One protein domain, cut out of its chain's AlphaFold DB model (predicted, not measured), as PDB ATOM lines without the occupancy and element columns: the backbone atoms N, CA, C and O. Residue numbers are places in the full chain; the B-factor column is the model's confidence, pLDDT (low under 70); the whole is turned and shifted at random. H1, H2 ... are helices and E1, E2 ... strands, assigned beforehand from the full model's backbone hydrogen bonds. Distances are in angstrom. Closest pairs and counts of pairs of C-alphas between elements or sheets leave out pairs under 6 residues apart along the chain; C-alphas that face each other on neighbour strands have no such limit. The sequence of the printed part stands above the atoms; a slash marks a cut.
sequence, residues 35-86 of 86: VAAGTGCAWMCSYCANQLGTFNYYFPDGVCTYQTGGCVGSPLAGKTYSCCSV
ATOM      1  N   VAL A  35     134.037 237.236 135.370       91.56
ATOM      2  CA  VAL A  35     133.029 237.091 134.316       91.56
ATOM      3  C   VAL A  35     131.627 237.362 134.850       91.56
ATOM      4  O   VAL A  35     131.300 237.024 135.991       91.56
ATOM      5  N   ALA A  36     130.789 237.973 134.015       90.88
ATOM      6  CA  ALA A  36     129.370 238.159 134.297       90.88
ATOM      7  C   ALA A  36     128.559 236.917 133.891       90.88
ATOM      8  O   ALA A  36     129.033 236.063 133.134       90.88
ATOM      9  N   ALA A  37     127.315 236.830 134.368       89.31
ATOM     10  CA  ALA A  37     126.386 235.782 133.952       89.31
ATOM     11  C   ALA A  37     126.219 235.759 132.422       89.31
ATOM     12  O   ALA A  37     126.173 236.806 131.780       89.31
ATOM     13  N   GLY A  38     126.153 234.557 131.843       85.38
ATOM     14  CA  GLY A  38     126.084 234.355 130.390       85.38
ATOM     15  C   GLY A  38     127.443 234.330 129.676       85.38
ATOM     16  O   GLY A  38     127.492 234.018 128.489       85.38
ATOM     17  N   THR A  39     128.549 234.594 130.378       91.12
ATOM     18  CA  THR A  39     129.899 234.446 129.814       91.12
ATOM     19  C   THR A  39     130.320 232.979 129.833       91.12
ATOM     20  O   THR A  39     130.325 232.355 130.889       91.12
ATOM     21  N   GLY A  40     130.693 232.429 128.676       92.06
ATOM     22  CA  GLY A  40     131.154 231.044 128.543       92.06
ATOM     23  C   GLY A  40     132.648 230.921 128.244       92.06
ATOM     24  O   GLY A  40     133.342 231.906 127.978       92.06
ATOM     25  N   CYS A  41     133.137 229.680 128.205       94.44
ATOM     26  CA  CYS A  41     134.541 229.385 127.920       94.44
ATOM     27  C   CYS A  41     135.018 229.881 126.550       94.44
ATOM     28  O   CYS A  41     136.163 230.303 126.433       94.44
ATOM     29  N   ALA A  42     134.149 229.928 125.534       94.44
ATOM     30  CA  ALA A  42     134.488 230.514 124.236       94.44
ATOM     31  C   ALA A  42     134.970 231.974 124.360       94.44
ATOM     32  O   ALA A  42     135.976 232.357 123.756       94.44
ATOM     33  N   TRP A  43     134.289 232.770 125.194       94.00
ATOM     34  CA  TRP A  43     134.692 234.144 125.473       94.00
ATOM     35  C   TRP A  43     135.976 234.186 126.298       94.00
ATOM     36  O   TRP A  43     136.905 234.884 125.913       94.00
ATOM     37  N   MET A  44     136.062 233.404 127.382       95.25
ATOM     38  CA  MET A  44     137.247 233.397 128.253       95.25
ATOM     39  C   MET A  44     138.510 233.012 127.490       95.25
ATOM     40  O   MET A  44     139.549 233.641 127.659       95.25
ATOM     41  N   CYS A  45     138.417 232.011 126.619       94.81
ATOM     42  CA  CYS A  45     139.535 231.600 125.795       94.81
ATOM     43  C   CYS A  45     139.969 232.706 124.819       94.81
ATOM     44  O   CYS A  45     141.143 233.062 124.751       94.81
ATOM     45  N   SER A  46     139.011 233.334 124.133       94.81
ATOM     46  CA  SER A  46     139.304 234.473 123.253       94.81
ATOM     47  C   SER A  46     139.913 235.649 124.024       94.81
ATOM     48  O   SER A  46     140.862 236.276 123.559       94.81
ATOM     49  N   TYR A  47     139.400 235.943 125.218       95.31
ATOM     50  CA  TYR A  47     139.923 236.987 126.093       95.31
ATOM     51  C   TYR A  47     141.384 236.714 126.463       95.31
ATOM     52  O   TYR A  47     142.233 237.575 126.249       95.31
ATOM     53  N   CYS A  48     141.694 235.507 126.935       94.88
ATOM     54  CA  CYS A  48     143.051 235.113 127.303       94.88
ATOM     55  C   CYS A  48     144.017 235.171 126.122       94.88
ATOM     56  O   CYS A  48     145.096 235.743 126.256       94.88
ATOM     57  N   ALA A  49     143.606 234.679 124.950       94.12
ATOM     58  CA  ALA A  49     144.430 234.756 123.749       94.12
ATOM     59  C   ALA A  49     144.795 236.204 123.383       94.12
ATOM     60  O   ALA A  49     145.943 236.497 123.052       94.12
ATOM     61  N   ASN A  50     143.831 237.121 123.498       95.81
ATOM     62  CA  ASN A  50     144.030 238.538 123.197       95.81
ATOM     63  C   ASN A  50     144.881 239.257 124.251       95.81
ATOM     64  O   ASN A  50     145.774 240.017 123.890       95.81
ATOM     65  N   GLN A  51     144.623 239.028 125.542       95.19
ATOM     66  CA  GLN A  51     145.367 239.686 126.623       95.19
ATOM     67  C   GLN A  51     146.827 239.231 126.686       95.19
ATOM     68  O   GLN A  51     147.710 240.016 127.022       95.19
ATOM     69  N   LEU A  52     147.081 237.962 126.364       92.50
ATOM     70  CA  LEU A  52     148.416 237.372 126.409       92.50
ATOM     71  C   LEU A  52     149.150 237.454 125.067       92.50
ATOM     72  O   LEU A  52     150.353 237.210 125.018       92.50
ATOM     73  N   GLY A  53     148.446 237.775 123.977       93.00
ATOM     74  CA  GLY A  53     149.009 237.807 122.627       93.00
ATOM     75  C   GLY A  53     149.439 236.432 122.106       93.00
ATOM     76  O   GLY A  53     150.276 236.344 121.211       93.00
ATOM     77  N   THR A  54     148.908 235.349 122.676       90.19
ATOM     78  CA  THR A  54     149.279 233.971 122.336       90.19
ATOM     79  C   THR A  54     148.110 233.022 122.550       90.19
ATOM     80  O   THR A  54     147.323 233.201 123.470       90.19
ATOM     81  N   PHE A  55     148.023 231.965 121.741       91.25
ATOM     82  CA  PHE A  55     147.109 230.840 121.984       91.25
ATOM     83  C   PHE A  55     147.721 229.766 122.893       91.25
ATOM     84  O   PHE A  55     147.036 228.824 123.282       91.25
ATOM     85  N   ASN A  56     149.005 229.903 123.235       92.69
ATOM     86  CA  ASN A  56     149.715 228.996 124.126       92.69
ATOM     87  C   ASN A  56     149.578 229.483 125.576       92.69
ATOM     88  O   ASN A  56     150.455 230.168 126.103       92.69
ATOM     89  N   TYR A  57     148.436 229.187 126.194       92.69
ATOM     90  CA  TYR A  57     148.133 229.540 127.580       92.69
ATOM     91  C   TYR A  57     147.294 228.445 128.249       92.69
ATOM     92  O   TYR A  57     146.717 227.581 127.585       92.69
ATOM     93  N   TYR A  58     147.195 228.501 129.575       93.19
ATOM     94  CA  TYR A  58     146.386 227.581 130.372       93.19
ATOM     95  C   TYR A  58     145.564 228.321 131.430       93.19
ATOM     96  O   TYR A  58     145.895 229.438 131.835       93.19
ATOM     97  N   PHE A  59     144.491 227.680 131.889       94.56
ATOM     98  CA  PHE A  59     143.732 228.101 133.065       94.56
ATOM     99  C   PHE A  59     144.182 227.262 134.268       94.56
ATOM    100  O   PHE A  59     143.956 226.050 134.246       94.56
ATOM    101  N   PRO A  60     144.783 227.850 135.322       92.25
ATOM    102  CA  PRO A  60     145.243 227.104 136.497       92.25
ATOM    103  C   PRO A  60     144.124 226.317 137.187       92.25
ATOM    104  O   PRO A  60     144.341 225.203 137.650       92.25
ATOM    105  N   ASP A  61     142.912 226.875 137.194       89.50
ATOM    106  CA  ASP A  61     141.742 226.269 137.836       89.50
ATOM    107  C   ASP A  61     141.057 225.200 136.966       89.50
ATOM    108  O   ASP A  61     140.039 224.638 137.368       89.50
ATOM    109  N   GLY A  62     141.541 224.960 135.741       89.62
ATOM    110  CA  GLY A  62     140.945 223.998 134.807       89.62
ATOM    111  C   GLY A  62     139.500 224.316 134.398       89.62
ATOM    112  O   GLY A  62     138.795 223.437 133.911       89.62
ATOM    113  N   VAL A  63     139.039 225.556 134.603       93.31
ATOM    114  CA  VAL A  63     137.643 225.965 134.352       93.31
ATOM    115  C   VAL A  63     137.238 225.840 132.883       93.31
ATOM    116  O   VAL A  63     136.083 225.542 132.580       93.31
ATOM    117  N   CYS A  64     138.193 226.079 131.986       93.75
ATOM    118  CA  CYS A  64     138.011 226.065 130.547       93.75
ATOM    119  C   CYS A  64     139.204 225.376 129.891       93.75
ATOM    120  O   CYS A  64     140.350 225.667 130.229       93.75
ATOM    121  N   THR A  65     138.934 224.513 128.915       91.06
ATOM    122  CA  THR A  65     139.967 223.774 128.180       91.06
ATOM    123  C   THR A  65     139.638 223.772 126.697       91.06
ATOM    124  O   THR A  65     138.491 223.538 126.306       91.06
ATOM    125  N   TYR A  66     140.642 224.010 125.851       88.06
ATOM    126  CA  TYR A  66     140.488 223.832 124.412       88.06
ATOM    127  C   TYR A  66     140.362 222.349 124.063       88.06
ATOM    128  O   TYR A  66     141.209 221.533 124.419       88.06
ATOM    129  N   GLN A  67     139.298 222.014 123.343       89.88
ATOM    130  CA  GLN A  67     139.029 220.695 122.787       89.88
ATOM    131  C   GLN A  67     138.753 220.825 121.283       89.88
ATOM    132  O   GLN A  67     138.582 221.926 120.749       89.88
ATOM    133  N   THR A  68     138.681 219.693 120.582       85.75
ATOM    134  CA  THR A  68     138.228 219.665 119.187       85.75
ATOM    135  C   THR A  68     136.813 220.241 119.101       85.75
ATOM    136  O   THR A  68     135.880 219.676 119.664       85.75
ATOM    137  N   GLY A  69     136.655 221.373 118.411       85.25
ATOM    138  CA  GLY A  69     135.375 222.086 118.294       85.25
ATOM    139  C   GLY A  69     135.245 223.343 119.163       85.25
ATOM    140  O   GLY A  69     134.272 224.075 119.002       85.25
ATOM    141  N   GLY A  70     136.222 223.648 120.023       88.75
ATOM    142  CA  GLY A  70     136.291 224.925 120.736       88.75
ATOM    143  C   GLY A  70     136.682 224.803 122.205       88.75
ATOM    144  O   GLY A  70     137.133 223.764 122.678       88.75
ATOM    145  N   CYS A  71     136.530 225.907 122.929       93.12
ATOM    146  CA  CYS A  71     136.856 225.986 124.346       93.12
ATOM    147  C   CYS A  71     135.644 225.596 125.198       93.12
ATOM    148  O   CYS A  71     134.593 226.238 125.122       93.12
ATOM    149  N   VAL A  72     135.795 224.539 125.996       94.19
ATOM    150  CA  VAL A  72     134.708 223.863 126.718       94.19
ATOM    151  C   VAL A  72     134.906 223.996 128.225       94.19
ATOM    152  O   VAL A  72     136.033 223.938 128.715       94.19
ATOM    153  N   GLY A  73     133.801 224.161 128.952       92.00
ATOM    154  CA  GLY A  73     133.754 224.278 130.410       92.00
ATOM    155  C   GLY A  73     132.574 225.137 130.868       92.00
ATOM    156  O   GLY A  73     131.735 225.530 130.053       92.00
ATOM    157  N   SER A  74     132.497 225.418 132.169       91.88
ATOM    158  CA  SER A  74     131.375 226.153 132.770       91.88
ATOM    159  C   SER A  74     131.866 227.119 133.854       91.88
ATOM    160  O   SER A  74     131.914 226.761 135.035       91.88
ATOM    161  N   PRO A  75     132.294 228.334 133.474       93.06
ATOM    162  CA  PRO A  75     132.675 229.347 134.442       93.06
ATOM    163  C   PRO A  75     131.443 229.890 135.173       93.06
ATOM    164  O   PRO A  75     130.348 230.003 134.624       93.06
ATOM    165  N   LEU A  76     131.638 230.250 136.433       93.44
ATOM    166  CA  LEU A  76     130.628 230.812 137.311       93.44
ATOM    167  C   LEU A  76     130.734 232.336 137.303       93.44
ATOM    168  O   LEU A  76     131.823 232.906 137.406       93.44
ATOM    169  N   ALA A  77     129.584 232.999 137.242       93.69
ATOM    170  CA  ALA A  77     129.518 234.449 137.352       93.69
ATOM    171  C   ALA A  77     130.073 234.931 138.705       93.69
ATOM    172  O   ALA A  77     129.835 234.313 139.743       93.69
ATOM    173  N   GLY A  78     130.808 236.044 138.696       90.00
ATOM    174  CA  GLY A  78     131.365 236.660 139.906       90.00
ATOM    175  C   GLY A  78     132.576 235.937 140.507       90.00
ATOM    176  O   GLY A  78     133.142 236.417 141.487       90.00
ATOM    177  N   LYS A  79     133.021 234.814 139.925       91.81
ATOM    178  CA  LYS A  79     134.331 234.233 140.236       91.81
ATOM    179  C   LYS A  79     135.432 235.016 139.527       91.81
ATOM    180  O   LYS A  79     135.250 235.499 138.409       91.81
ATOM    181  N   THR A  80     136.580 235.104 140.190       93.19
ATOM    182  CA  THR A  80     137.821 235.561 139.564       93.19
ATOM    183  C   THR A  80     138.546 234.353 139.005       93.19
ATOM    184  O   THR A  80     138.726 233.362 139.709       93.19
ATOM    185  N   TYR A  81     138.932 234.458 137.743       94.62
ATOM    186  CA  TYR A  81     139.683 233.465 137.002       94.62
ATOM    187  C   TYR A  81     141.034 234.024 136.605       94.62
ATOM    188  O   TYR A  81     141.220 235.238 136.509       94.62
ATOM    189  N   SER A  82     141.956 233.106 136.348       95.50
ATOM    190  CA  SER A  82     143.291 233.435 135.874       95.50
ATOM    191  C   SER A  82     143.603 232.628 134.621       95.50
ATOM    192  O   SER A  82     143.211 231.465 134.521       95.50
ATOM    193  N   CYS A  83     144.326 233.220 133.682       94.44
ATOM    194  CA  CYS A  83     144.994 232.479 132.620       94.44
ATOM    195  C   CYS A  83     146.413 232.991 132.451       94.44
ATOM    196  O   CYS A  83     146.669 234.185 132.605       94.44
ATOM    197  N   CYS A  84     147.320 232.067 132.164       93.88
ATOM    198  CA  CYS A  84     148.753 232.309 132.151       93.88
ATOM    199  C   CYS A  84     149.343 231.793 130.846       93.88
ATOM    200  O   CYS A  84     148.989 230.692 130.412       93.88
ATOM    201  N   SER A  85     150.234 232.568 130.227       93.25
ATOM    202  CA  SER A  85     151.002 232.079 129.080       93.25
ATOM    203  C   SER A  85     151.855 230.883 129.499       93.25
ATOM    204  O   SER A  85     152.342 230.841 130.626       93.25
ATOM    205  N   VAL A  86     152.015 229.908 128.610       88.12
ATOM    206  CA  VAL A  86     152.964 228.797 128.801       88.12
ATOM    207  C   VAL A  86     154.400 229.288 128.640       88.12
ATOM    208  O   VAL A  86     154.610 230.200 127.804       88.12
TER     209      VAL A  86
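AT A GLANCE: This is residues 35 to 86 of the 86 residues of an uncharacterized protein of viral metagenome (UniProt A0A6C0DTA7). One helix, H1, has a small two-stranded hairpin, E1 and E2, packed on its first half, while E3 passes a different side of the helix, away from the hairpin. Residues 57 to 58 of the long link between H1 and E1 pair antiparallel with residues 84 to 85 of E3. The printed part has 52 residues, with one named helix and three named strands in the order H1, E1, E2, E3; the sheet order is E1 - E2, antiparallel, and the class is mixed, helices and strands. The whole is compact, with a radius of gyration of the C-alphas of 10.1 A, and spans 26 by 23 by 17 A.

HOW THE PARTS SIT: Begin at E1, residues 64 to 67, and E2, residues 70 to 73, an antiparallel hairpin with 142 degrees between their directions. Look there for N 65 and O 72, 3.0 A apart, and N 67 and O 70, 2.9 A apart, both within hydrogen-bond range. Next find H1, residues 41 to 52: its closest C-alphas to E2 are those of Ala 42 and Cys 71, 5.1 A apart, and to E1 those of Cys 41 and Cys 64, 5.5 A apart. Every O i to N i+4 pair in H1 is within hydrogen-bond range. E3, residues 80 to 85, pairs with no named strand; its closest C-alphas with H1 are those of Cys 83 and Cys 48, 6.2 A apart. E3 is apart from both E1 and E2.

IN THESE COORDINATES: Find C-alpha 64 at (138.011, 226.065, 130.547), where E1 begins. H1 starts at C-alpha 41, (134.541, 229.385, 127.920), and runs 16.1 A to C-alpha 52. E3 runs 17.2 A to C-alpha 85 at (151.002, 232.079, 129.080).

THE WHOLE: The C-alphas of Ala 37 and Val 86 are the two farthest apart, at 28.0 A. The link from H1 to E1, 11 residues, is long. The printed part has no cut, its mean pLDDT is 92.2, and no printed residue is under 70.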